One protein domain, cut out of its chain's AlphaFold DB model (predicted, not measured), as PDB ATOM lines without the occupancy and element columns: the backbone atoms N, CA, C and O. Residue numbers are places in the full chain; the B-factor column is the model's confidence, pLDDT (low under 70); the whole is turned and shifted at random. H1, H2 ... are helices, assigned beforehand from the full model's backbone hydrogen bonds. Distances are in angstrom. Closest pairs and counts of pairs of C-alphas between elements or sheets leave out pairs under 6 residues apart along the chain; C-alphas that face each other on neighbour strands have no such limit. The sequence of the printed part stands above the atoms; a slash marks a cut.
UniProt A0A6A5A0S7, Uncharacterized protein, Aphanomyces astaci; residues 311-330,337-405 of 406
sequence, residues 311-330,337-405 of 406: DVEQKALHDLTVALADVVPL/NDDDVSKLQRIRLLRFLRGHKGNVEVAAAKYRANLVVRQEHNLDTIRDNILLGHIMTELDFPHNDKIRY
ATOM      1  N   ASP A 311      20.242  10.960  21.979       74.12
ATOM      2  CA  ASP A 311      20.407   9.550  21.587       74.12
ATOM      3  C   ASP A 311      21.845   9.233  21.135       74.12
ATOM      4  O   ASP A 311      22.390   8.160  21.405       74.12
ATOM      5  N   VAL A 312      22.494  10.204  20.482       78.38
ATOM      6  CA  VAL A 312      23.889  10.100  20.030       78.38
ATOM      7  C   VAL A 312      24.843  10.136  21.225       78.38
ATOM      8  O   VAL A 312      25.788   9.350  21.278       78.38
ATOM      9  N   GLU A 313      24.581  10.995  22.216       80.75
ATOM     10  CA  GLU A 313      25.353  11.018  23.463       80.75
ATOM     11  C   GLU A 313      25.116   9.776  24.331       80.75
ATOM     12  O   GLU A 313      26.073   9.265  24.910       80.75
ATOM     13  N   GLN A 314      23.886   9.253  24.396       80.19
ATOM     14  CA  GLN A 314      23.579   7.989  25.076       80.19
ATOM     15  C   GLN A 314      24.383   6.833  24.487       80.19
ATOM     16  O   GLN A 314      25.048   6.103  25.227       80.19
ATOM     17  N   LYS A 315      24.367   6.691  23.155       84.00
ATOM     18  CA  LYS A 315      25.127   5.645  22.475       84.00
ATOM     19  C   LYS A 315      26.631   5.812  22.699       84.00
ATOM     20  O   LYS A 315      27.280   4.874  23.144       84.00
ATOM     21  N   ALA A 316      27.180   7.005  22.466       83.88
ATOM     22  CA  ALA A 316      28.612   7.242  22.636       83.88
ATOM     23  C   ALA A 316      29.076   7.094  24.104       83.88
ATOM     24  O   ALA A 316      30.210   6.684  24.347       83.88
ATOM     25  N   LEU A 317      28.209   7.356  25.093       85.50
ATOM     26  CA  LEU A 317      28.471   7.032  26.500       85.50
ATOM     27  C   LEU A 317      28.511   5.518  26.738       85.50
ATOM     28  O   LEU A 317      29.390   5.048  27.459       85.50
ATOM     29  N   HIS A 318      27.575   4.759  26.162       84.19
ATOM     30  CA  HIS A 318      27.564   3.301  26.268       84.19
ATOM     31  C   HIS A 318      28.825   2.698  25.636       84.19
ATOM     32  O   HIS A 318      29.551   1.968  26.309       84.19
ATOM     33  N   ASP A 319      29.144   3.100  24.405       84.19
ATOM     34  CA  ASP A 319      30.335   2.668  23.671       84.19
ATOM     35  C   ASP A 319      31.626   3.015  24.450       84.19
ATOM     36  O   ASP A 319      32.514   2.173  24.579       84.19
ATOM     37  N   LEU A 320      31.714   4.204  25.071       85.06
ATOM     38  CA  LEU A 320      32.829   4.586  25.956       85.06
ATOM     39  C   LEU A 320      32.882   3.766  27.254       85.06
ATOM     40  O   LEU A 320      33.971   3.463  27.737       85.06
ATOM     41  N   THR A 321      31.731   3.403  27.821       85.31
ATOM     42  CA  THR A 321      31.661   2.579  29.038       85.31
ATOM     43  C   THR A 321      32.156   1.161  28.754       85.31
ATOM     44  O   THR A 321      32.943   0.620  29.525       85.31
ATOM     45  N   VAL A 322      31.770   0.584  27.610       84.38
ATOM     46  CA  VAL A 322      32.278  -0.714  27.135       84.38
ATOM     47  C   VAL A 322      33.779  -0.633  26.837       84.38
ATOM     48  O   VAL A 322      34.538  -1.491  27.283       84.38
ATOM     49  N   ALA A 323      34.235   0.430  26.167       84.25
ATOM     50  CA  ALA A 323      35.645   0.651  25.828       84.25
ATOM     51  C   ALA A 323      36.568   0.964  27.028       84.25
ATOM     52  O   ALA A 323      37.776   1.123  26.824       84.25
ATOM     53  N   LEU A 324      36.022   1.064  28.248       84.94
ATOM     54  CA  LEU A 324      36.744   1.289  29.508       84.94
ATOM     55  C   LEU A 324      36.437   0.234  30.592       84.94
ATOM     56  O   LEU A 324      36.906   0.381  31.720       84.94
ATOM     57  N   ALA A 325      35.686  -0.828  30.281       81.00
ATOM     58  CA  ALA A 325      35.302  -1.870  31.244       81.00
ATOM     59  C   ALA A 325      36.490  -2.700  31.795       81.00
ATOM     60  O   ALA A 325      36.339  -3.434  32.766       81.00
ATOM     61  N   ASP A 326      37.671  -2.571  31.186       77.25
ATOM     62  CA  ASP A 326      38.965  -3.096  31.644       77.25
ATOM     63  C   ASP A 326      39.598  -2.278  32.784       77.25
ATOM     64  O   ASP A 326      40.459  -2.779  33.504       77.25
ATOM     65  N   VAL A 327      39.200  -1.011  32.928       73.56
ATOM     66  CA  VAL A 327      39.841  -0.008  33.799       73.56
ATOM     67  C   VAL A 327      38.853   0.627  34.784       73.56
ATOM     68  O   VAL A 327      39.248   1.125  35.839       73.56
ATOM     69  N   VAL A 328      37.563   0.613  34.457       70.81
ATOM     70  CA  VAL A 328      36.483   1.246  35.214       70.81
ATOM     71  C   VAL A 328      35.486   0.163  35.641       70.81
ATOM     72  O   VAL A 328      34.873  -0.450  34.766       70.81
ATOM     73  N   PRO A 329      35.274  -0.069  36.953       62.50
ATOM     74  CA  PRO A 329      34.281  -1.029  37.423       62.50
ATOM     75  C   PRO A 329      32.889  -0.725  36.859       62.50
ATOM     76  O   PRO A 329      32.373   0.389  37.000       62.50
ATOM     77  N   LEU A 330      32.290  -1.726  36.213       53.78
ATOM     78  CA  LEU A 330      30.911  -1.661  35.740       53.78
ATOM     79  C   LEU A 330      29.953  -1.648  36.945       53.78
ATOM     80  O   LEU A 330      30.124  -2.477  37.840       53.78
ATOM     81  N   ASN A 337      22.506   2.496  47.456       46.97
ATOM     82  CA  ASN A 337      23.548   3.524  47.567       46.97
ATOM     83  C   ASN A 337      24.489   3.565  46.343       46.97
ATOM     84  O   ASN A 337      25.102   4.601  46.087       46.97
ATOM     85  N   ASP A 338      24.599   2.475  45.570       51.25
ATOM     86  CA  ASP A 338      25.447   2.431  44.367       51.25
ATOM     87  C   ASP A 338      24.843   3.231  43.203       51.25
ATOM     88  O   ASP A 338      25.564   3.656  42.297       51.25
ATOM     89  N   ASP A 339      23.533   3.491  43.246       58.22
ATOM     90  CA  ASP A 339      22.801   4.313  42.283       58.22
ATOM     91  C   ASP A 339      23.444   5.698  42.092       58.22
ATOM     92  O   ASP A 339      23.676   6.126  40.961       58.22
ATOM     93  N   ASP A 340      23.763   6.409  43.176       58.69
ATOM     94  CA  ASP A 340      24.286   7.780  43.091       58.69
ATOM     95  C   ASP A 340      25.770   7.822  42.712       58.69
ATOM     96  O   ASP A 340      26.180   8.685  41.929       58.69
ATOM     97  N   VAL A 341      26.560   6.836  43.150       60.75
ATOM     98  CA  VAL A 341      27.942   6.642  42.675       60.75
ATOM     99  C   VAL A 341      27.942   6.375  41.165       60.75
ATOM    100  O   VAL A 341      28.674   7.028  40.419       60.75
ATOM    101  N   SER A 342      27.049   5.502  40.692       68.62
ATOM    102  CA  SER A 342      26.894   5.148  39.275       68.62
ATOM    103  C   SER A 342      26.390   6.323  38.424       68.62
ATOM    104  O   SER A 342      26.857   6.526  37.298       68.62
ATOM    105  N   LYS A 343      25.476   7.152  38.951       72.12
ATOM    106  CA  LYS A 343      25.044   8.408  38.308       72.12
ATOM    107  C   LYS A 343      26.209   9.393  38.191       72.12
ATOM    108  O   LYS A 343      26.450   9.915  37.102       72.12
ATOM    109  N   LEU A 344      26.974   9.611  39.264       70.12
ATOM    110  CA  LEU A 344      28.150  10.492  39.255       70.12
ATOM    111  C   LEU A 344      29.234   9.992  38.286       70.12
ATOM    112  O   LEU A 344      29.795  10.788  37.532       70.12
ATOM    113  N   GLN A 345      29.483   8.683  38.241       76.69
ATOM    114  CA  GLN A 345      30.386   8.022  37.292       76.69
ATOM    115  C   GLN A 345      29.955   8.269  35.834       76.69
ATOM    116  O   GLN A 345      30.766   8.721  35.022       76.69
ATOM    117  N   ARG A 346      28.666   8.085  35.509       79.69
ATOM    118  CA  ARG A 346      28.100   8.415  34.185       79.69
ATOM    119  C   ARG A 346      28.228   9.903  33.848       79.69
ATOM    120  O   ARG A 346      28.617  10.233  32.731       79.69
ATOM    121  N   ILE A 347      27.969  10.808  34.795       80.44
ATOM    122  CA  ILE A 347      28.117  12.264  34.601       80.44
ATOM    123  C   ILE A 347      29.583  12.649  34.331       80.44
ATOM    124  O   ILE A 347      29.850  13.494  33.472       80.44
ATOM    125  N   ARG A 348      30.546  12.013  35.013       81.62
ATOM    126  CA  ARG A 348      31.989  12.205  34.774       81.62
ATOM    127  C   ARG A 348      32.391  11.731  33.376       81.62
ATOM    128  O   ARG A 348      33.042  12.489  32.657       81.62
ATOM    129  N   LEU A 349      31.956  10.538  32.964       85.56
ATOM    130  CA  LEU A 349      32.212  10.003  31.622       85.56
ATOM    131  C   LEU A 349      31.562  10.864  30.524       85.56
ATOM    132  O   LEU A 349      32.232  11.188  29.547       85.56
ATOM    133  N   LEU A 350      30.324  11.339  30.711       85.50
ATOM    134  CA  LEU A 350      29.669  12.296  29.805       85.50
ATOM    135  C   LEU A 350      30.448  13.611  29.683       85.50
ATOM    136  O   LEU A 350      30.661  14.100  28.575       85.50
ATOM    137  N   ARG A 351      30.911  14.187  30.802       85.06
ATOM    138  CA  ARG A 351      31.734  15.409  30.788       85.06
ATOM    139  C   ARG A 351      33.041  15.189  30.016       85.06
ATOM    140  O   ARG A 351      33.425  16.047  29.225       85.06
ATOM    141  N   PHE A 352      33.688  14.041  30.213       85.38
ATOM    142  CA  PHE A 352      34.928  13.669  29.528       85.38
ATOM    143  C   PHE A 352      34.713  13.478  28.014       85.38
ATOM    144  O   PHE A 352      35.433  14.050  27.197       85.38
ATOM    145  N   LEU A 353      33.655  12.755  27.635       87.06
ATOM    146  CA  LEU A 353      33.241  12.516  26.251       87.06
ATOM    147  C   LEU A 353      32.875  13.819  25.516       87.06
ATOM    148  O   LEU A 353      33.332  14.036  24.392       87.06
ATOM    149  N   ARG A 354      32.122  14.725  26.161       86.25
ATOM    150  CA  ARG A 354      31.828  16.072  25.633       86.25
ATOM    151  C   ARG A 354      33.113  16.892  25.444       86.25
ATOM    152  O   ARG A 354      33.271  17.532  24.405       86.25
ATOM    153  N   GLY A 355      34.067  16.807  26.377       85.94
ATOM    154  CA  GLY A 355      35.402  17.412  26.247       85.94
ATOM    155  C   GLY A 355      36.202  16.913  25.032       85.94
ATOM    156  O   GLY A 355      36.963  17.673  24.437       85.94
ATOM    157  N   HIS A 356      35.964  15.672  24.598       89.06
ATOM    158  CA  HIS A 356      36.543  15.072  23.392       89.06
ATOM    159  C   HIS A 356      35.580  15.037  22.188       89.06
ATOM    160  O   HIS A 356      35.751  14.232  21.272       89.06
ATOM    161  N   LYS A 357      34.589  15.945  22.151       86.12
ATOM    162  CA  LYS A 357      33.639  16.137  21.034       86.12
ATOM    163  C   LYS A 357      32.866  14.868  20.629       86.12
ATOM    164  O   LYS A 357      32.516  14.711  19.463       86.12
ATOM    165  N   GLY A 358      32.623  13.950  21.565       82.38
ATOM    166  CA  GLY A 358      31.926  12.687  21.297       82.38
ATOM    167  C   GLY A 358      32.787  11.582  20.671       82.38
ATOM    168  O   GLY A 358      32.264  10.506  20.399       82.38
ATOM    169  N   ASN A 359      34.092  11.793  20.451       87.75
ATOM    170  CA  ASN A 359      34.966  10.742  19.923       87.75
ATOM    171  C   ASN A 359      35.331   9.734  21.031       87.75
ATOM    172  O   ASN A 359      36.133  10.034  21.919       87.75
ATOM    173  N   VAL A 360      34.742   8.539  20.948       88.88
ATOM    174  CA  VAL A 360      34.880   7.455  21.932       88.88
ATOM    175  C   VAL A 360      36.313   6.922  22.029       88.88
ATOM    176  O   VAL A 360      36.817   6.754  23.136       88.88
ATOM    177  N   GLU A 361      36.996   6.698  20.906       87.81
ATOM    178  CA  GLU A 361      38.356   6.135  20.881       87.81
ATOM    179  C   GLU A 361      39.376   7.088  21.516       87.81
ATOM    180  O   GLU A 361      40.159   6.703  22.389       87.81
ATOM    181  N   VAL A 362      39.324   8.368  21.128       88.62
ATOM    182  CA  VAL A 362      40.184   9.424  21.678       88.62
ATOM    183  C   VAL A 362      39.877   9.646  23.158       88.62
ATOM    184  O   VAL A 362      40.811   9.800  23.947       88.62
ATOM    185  N   ALA A 363      38.599   9.610  23.557       88.56
ATOM    186  CA  ALA A 363      38.211   9.672  24.961       88.56
ATOM    187  C   ALA A 363      38.763   8.474  25.753       88.56
ATOM    188  O   ALA A 363      39.426   8.683  26.764       88.56
ATOM    189  N   ALA A 364      38.585   7.235  25.291       88.31
ATOM    190  CA  ALA A 364      39.074   6.046  25.989       88.31
ATOM    191  C   ALA A 364      40.609   6.044  26.132       88.31
ATOM    192  O   ALA A 364      41.138   5.757  27.208       88.31
ATOM    193  N   ALA A 365      41.340   6.429  25.080       88.44
ATOM    194  CA  ALA A 365      42.797   6.551  25.117       88.44
ATOM    195  C   ALA A 365      43.272   7.657  26.080       88.44
ATOM    196  O   ALA A 365      44.194   7.442  26.872       88.44
ATOM    197  N   LYS A 366      42.629   8.836  26.065       89.56
ATOM    198  CA  LYS A 366      42.959   9.936  26.988       89.56
ATOM    199  C   LYS A 366      42.543   9.652  28.429       89.56
ATOM    200  O   LYS A 366      43.241  10.099  29.334       89.56
ATOM    201  N   TYR A 367      41.481   8.883  28.654       88.31
ATOM    202  CA  TYR A 367      41.048   8.469  29.988       88.31
ATOM    203  C   TYR A 367      42.054   7.500  30.622       88.31
ATOM    204  O   TYR A 367      42.514   7.752  31.734       88.31
ATOM    205  N   ARG A 368      42.492   6.461  29.887       88.38
ATOM    206  CA  ARG A 368      43.570   5.558  30.340       88.38
ATOM    207  C   ARG A 368      44.854   6.334  30.667       88.38
ATOM    208  O   ARG A 368      45.412   6.158  31.744       88.38
ATOM    209  N   ALA A 369      45.277   7.250  29.791       87.56
ATOM    210  CA  ALA A 369      46.454   8.088  30.036       87.56
ATOM    211  C   ALA A 369      46.296   9.010  31.264       87.56
ATOM    212  O   ALA A 369      47.248   9.194  32.018       87.56
ATOM    213  N   ASN A 370      45.102   9.567  31.502       85.00
ATOM    214  CA  ASN A 370      44.837  10.374  32.693       85.00
ATOM    215  C   ASN A 370      44.880   9.537  33.981       85.00
ATOM    216  O   ASN A 370      45.391  10.025  34.986       85.00
ATOM    217  N   LEU A 371      44.408   8.286  33.955       85.06
ATOM    218  CA  LEU A 371      44.480   7.404  35.121       85.06
ATOM    219  C   LEU A 371      45.925   7.042  35.491       85.06
ATOM    220  O   LEU A 371      46.250   7.057  36.675       85.06
ATOM    221  N   VAL A 372      46.804   6.807  34.511       85.25
ATOM    222  CA  VAL A 372      48.243   6.595  34.774       85.25
ATOM    223  C   VAL A 372      48.843   7.800  35.510       85.25
ATOM    224  O   VAL A 372      49.487   7.622  36.537       85.25
ATOM    225  N   VAL A 373      48.540   9.028  35.070       84.31
ATOM    226  CA  VAL A 373      48.997  10.265  35.742       84.31
ATOM    227  C   VAL A 373      48.396  10.422  37.150       84.31
ATOM    228  O   VAL A 373      49.077  10.887  38.064       84.31
ATOM    229  N   ARG A 374      47.138  10.004  37.374       81.31
ATOM    230  CA  ARG A 374      46.529   9.983  38.723       81.31
ATOM    231  C   ARG A 374      47.248   9.017  39.661       81.31
ATOM    232  O   ARG A 374      47.457   9.363  40.821       81.31
ATOM    233  N   GLN A 375      47.630   7.843  39.162       83.31
ATOM    234  CA  GLN A 375      48.361   6.826  39.919       83.31
ATOM    235  C   GLN A 375      49.800   7.278  40.211       83.31
ATOM    236  O   GLN A 375      50.219   7.255  41.364       83.31
ATOM    237  N   GLU A 376      50.522   7.777  39.203       87.25
ATOM    238  CA  GLU A 376      51.897   8.286  39.324       87.25
ATOM    239  C   GLU A 376      52.016   9.402  40.375       87.25
ATOM    240  O   GLU A 376      52.928   9.397  41.203       87.25
ATOM    241  N   HIS A 377      51.064  10.337  40.399       82.38
ATOM    242  CA  HIS A 377      51.038  11.439  41.363       82.38
ATOM    243  C   HIS A 377      50.200  11.152  42.624       82.38
ATOM    244  O   HIS A 377      49.993  12.057  43.430       82.38
ATOM    245  N   ASN A 378      49.733   9.911  42.826       81.50
ATOM    246  CA  ASN A 378      48.924   9.486  43.980       81.50
ATOM    247  C   ASN A 378      47.695  10.389  44.253       81.50
ATOM    248  O   ASN A 378      47.310  10.616  45.402       81.50
ATOM    249  N   LEU A 379      47.068  10.921  43.196       77.12
ATOM    250  CA  LEU A 379      46.008  11.934  43.301       77.12
ATOM    251  C   LEU A 379      44.750  11.408  43.999       77.12
ATOM    252  O   LEU A 379      44.066  12.168  44.682       77.12
ATOM    253  N   ASP A 380      44.464  10.114  43.862       75.44
ATOM    254  CA  ASP A 380      43.354   9.459  44.554       75.44
ATOM    255  C   ASP A 380      43.617   9.364  46.070       75.44
ATOM    256  O   ASP A 380      42.756   9.738  46.862       75.44
ATOM    257  N   THR A 381      44.844   9.031  46.489       75.19
ATOM    258  CA  THR A 381      45.275   9.077  47.899       75.19
ATOM    259  C   THR A 381      45.209  10.496  48.473       75.19
ATOM    260  O   THR A 381      44.793  10.692  49.614       75.19
ATOM    261  N   ILE A 382      45.586  11.513  47.687       73.56
ATOM    262  CA  ILE A 382      45.486  12.927  48.087       73.56
ATOM    263  C   ILE A 382      44.017  13.336  48.261       73.56
ATOM    264  O   ILE A 382      43.676  13.943  49.276       73.56
ATOM    265  N   ARG A 383      43.138  12.969  47.318       73.25
ATOM    266  CA  ARG A 383      41.687  13.192  47.430       73.25
ATOM    267  C   ARG A 383      41.141  12.539  48.697       73.25
ATOM    268  O   ARG A 383      40.433  13.195  49.453       73.25
ATOM    269  N   ASP A 384      41.487  11.284  48.955       69.31
ATOM    270  CA  ASP A 384      40.915  10.534  50.073       69.31
ATOM    271  C   ASP A 384      41.417  11.062  51.429       69.31
ATOM    272  O   ASP A 384      40.628  11.182  52.363       69.31
ATOM    273  N   ASN A 385      42.664  11.540  51.512       67.75
ATOM    274  CA  ASN A 385      43.174  12.272  52.681       67.75
ATOM    275  C   ASN A 385      42.449  13.612  52.934       67.75
ATOM    276  O   ASN A 385      42.255  13.993  54.091       67.75
ATOM    277  N   ILE A 386      42.029  14.323  51.877       66.44
ATOM    278  CA  ILE A 386      41.201  15.541  51.984       66.44
ATOM    279  C   ILE A 386      39.782  15.180  52.455       66.44
ATOM    280  O   ILE A 386      39.237  15.842  53.338       66.44
ATOM    281  N   LEU A 387      39.195  14.108  51.912       63.06
ATOM    282  CA  LEU A 387      37.843  13.649  52.250       63.06
ATOM    283  C   LEU A 387      37.728  13.085  53.674       63.06
ATOM    284  O   LEU A 387      36.691  13.268  54.312       63.06
ATOM    285  N   LEU A 388      38.785  12.444  54.178       62.19
ATOM    286  CA  LEU A 388      38.891  11.933  55.550       62.19
ATOM    287  C   LEU A 388      39.275  13.018  56.578       62.19
ATOM    288  O   LEU A 388      39.378  12.725  57.767       62.19
ATOM    289  N   GLY A 389      39.464  14.273  56.149       56.81
ATOM    290  CA  GLY A 389      39.587  15.433  57.041       56.81
ATOM    291  C   GLY A 389      40.881  15.511  57.860       56.81
ATOM    292  O   GLY A 389      40.934  16.252  58.836       56.81
ATOM    293  N   HIS A 390      41.932  14.771  57.494       53.31
ATOM    294  CA  HIS A 390      43.166  14.704  58.288       53.31
ATOM    295  C   HIS A 390      44.134  15.889  58.104       53.31
ATOM    296  O   HIS A 390      45.104  15.975  58.855       53.31
ATOM    297  N   ILE A 391      43.919  16.778  57.121       52.06
ATOM    298  CA  ILE A 391      44.899  17.830  56.763       52.06
ATOM    299  C   ILE A 391      44.291  19.238  56.591       52.06
ATOM    300  O   ILE A 391      44.995  20.213  56.828       52.06
ATOM    301  N   MET A 392      43.019  19.382  56.194       51.09
ATOM    302  CA  MET A 392      42.422  20.685  55.836       51.09
ATOM    303  C   MET A 392      41.029  20.869  56.445       51.09
ATOM    304  O   MET A 392      40.203  19.957  56.397       51.09
ATOM    305  N   THR A 393      40.747  22.069  56.951       54.78
ATOM    306  CA  THR A 393      39.414  22.505  57.393       54.78
ATOM    307  C   THR A 393      38.714  23.341  56.311       54.78
ATOM    308  O   THR A 393      39.314  23.719  55.303       54.78
ATOM    309  N   GLU A 394      37.432  23.668  56.504       54.38
ATOM    310  CA  GLU A 394      36.673  24.535  55.582       54.38
ATOM    311  C   GLU A 394      37.262  25.955  55.453       54.38
ATOM    312  O   GLU A 394      37.037  26.621  54.442       54.38
ATOM    313  N   LEU A 395      38.053  26.399  56.440       51.69
ATOM    314  CA  LEU A 395      38.791  27.667  56.409       51.69
ATOM    315  C   LEU A 395      39.952  27.641  55.404       51.69
ATOM    316  O   LEU A 395      40.215  28.648  54.751       51.69
ATOM    317  N   ASP A 396      40.627  26.497  55.266       54.09
ATOM    318  CA  ASP A 396      41.804  26.338  54.402       54.09
ATOM    319  C   ASP A 396      41.409  26.125  52.935       54.09
ATOM    320  O   ASP A 396      42.107  26.557  52.016       54.09
ATOM    321  N   PHE A 397      40.263  25.472  52.705       52.16
ATOM    322  CA  PHE A 397      39.712  25.230  51.373       52.16
ATOM    323  C   PHE A 397      38.198  25.526  51.337       52.16
ATOM    324  O   PHE A 397      37.385  24.601  51.447       52.16
ATOM    325  N   PRO A 398      37.785  26.790  51.077       55.00
ATOM    326  CA  PRO A 398      36.375  27.234  51.074       55.00
ATOM    327  C   PRO A 398      35.457  26.583  50.018       55.00
ATOM    328  O   PRO A 398      34.347  27.051  49.765       55.00
ATOM    329  N   HIS A 399      35.943  25.558  49.319       55.00
ATOM    330  CA  HIS A 399      35.303  24.841  48.219       55.00
ATOM    331  C   HIS A 399      35.442  23.310  48.364       55.00
ATOM    332  O   HIS A 399      35.290  22.603  47.368       55.00
ATOM    333  N   ASN A 400      35.721  22.779  49.564       50.38
ATOM    334  CA  ASN A 400      35.927  21.335  49.789       50.38
ATOM    335  C   ASN A 400      34.757  20.468  49.263       50.38
ATOM    336  O   ASN A 400      34.976  19.450  48.606       50.38
ATOM    337  N   ASP A 401      33.507  20.934  49.383       52.88
ATOM    338  CA  ASP A 401      32.350  20.263  48.769       52.88
ATOM    339  C   ASP A 401      32.476  20.060  47.254       52.88
ATOM    340  O   ASP A 401      32.016  19.055  46.727       52.88
ATOM    341  N   LYS A 402      33.145  20.958  46.523       51.59
ATOM    342  CA  LYS A 402      33.368  20.787  45.077       51.59
ATOM    343  C   LYS A 402      34.367  19.663  44.781       51.59
ATOM    344  O   LYS A 402      34.307  19.091  43.697       51.59
ATOM    345  N   ILE A 403      35.245  19.317  45.729       50.50
ATOM    346  CA  ILE A 403      36.214  18.216  45.609       50.50
ATOM    347  C   ILE A 403      35.515  16.858  45.786       50.50
ATOM    348  O   ILE A 403      35.818  15.934  45.035       50.50
ATOM    349  N   ARG A 404      34.502  16.757  46.667       43.56
ATOM    350  CA  ARG A 404      33.644  15.555  46.811       43.56
ATOM    351  C   ARG A 404      33.012  15.088  45.495       43.56
ATOM    352  O   ARG A 404      32.769  13.897  45.325       43.56
ATOM    353  N   TYR A 405      32.768  16.001  44.552       42.62
ATOM    354  CA  TYR A 405      32.080  15.699  43.292       42.62
ATOM    355  C   TYR A 405      33.007  15.584  42.062       42.62
ATOM    356  O   TYR A 405      32.503  15.308  40.967       42.62
TER     357      TYR A 405
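This is residues 311 to 330 and 337 to 405 of the 406 residues of an uncharacterized protein of Aphanomyces astaci (UniProt A0A6A5A0S7). Three helices meet at one end of an open, elongated model: H1 and the second half of H2 cross each other, and the first residues of H3 join them. From there H3 runs away as a long arm, H4 turns off its far end at a corner, and a long loop folds back to the small H5 near the end of H4. The printed part has 89 residues with five named helices, in the order H1 to H5, and no named strand; it is all helix. It is loose, with a radius of gyration of the C-alphas of 15.1 A, and spans 43 by 28 by 24 A.

H1, residues 311 to 322, touches residues 346 to 353 of H2, residues 338 to 355, closest at the C-alphas of Leu 317 and Leu 350, 6.3 A; at 72 degrees they are only just about perpendicular. H1 also touches residues 360 to 364 of H3, residues 360 to 376, closest at the C-alphas of Leu 320 and Val 360, 5.4 A, at a steep tilt of 46 degrees, the same way. H2 and H3 only just touch, with 3 pairs of C-alphas within 8 A, closest Leu 353 and Ala 363, 5.9 A. H4, residues 379 to 387, is close to but not clearly touching H3; the closest C-alphas, of Arg 374 and Asp 380, are 6.7 A apart. H5, residues 400 to 404, is close to but not clearly touching H4, and apart from H1, H2 and H3; the C-alphas of Leu 387 and Arg 404 are the closest of H4 and H5, 7.1 A. In H1 to H5 every O i to N i+4 pair is within hydrogen-bond range.

H1 begins at C-alpha 311, (20.407, 9.550, 21.587), and is 16.6 A long. H2 is 25.5 A and H3 24.3 A, ending at C-alpha 376, (51.897, 8.286, 39.324). H4 is 12.2 A and H5 6.9 A, ending at C-alpha 404, (33.644, 15.555, 46.811).

The C-alphas of Asp 311 and Ile 391, the two farthest apart, are 43.7 A apart. Residues 331 to 336 are not printed, and C-alphas 330 and 337 are 14.9 A apart across the cut. The link from H4 to H5 is long, 12 residues. Residues 329 to 330, 337 to 342 and 384 to 405 have pLDDT under 70.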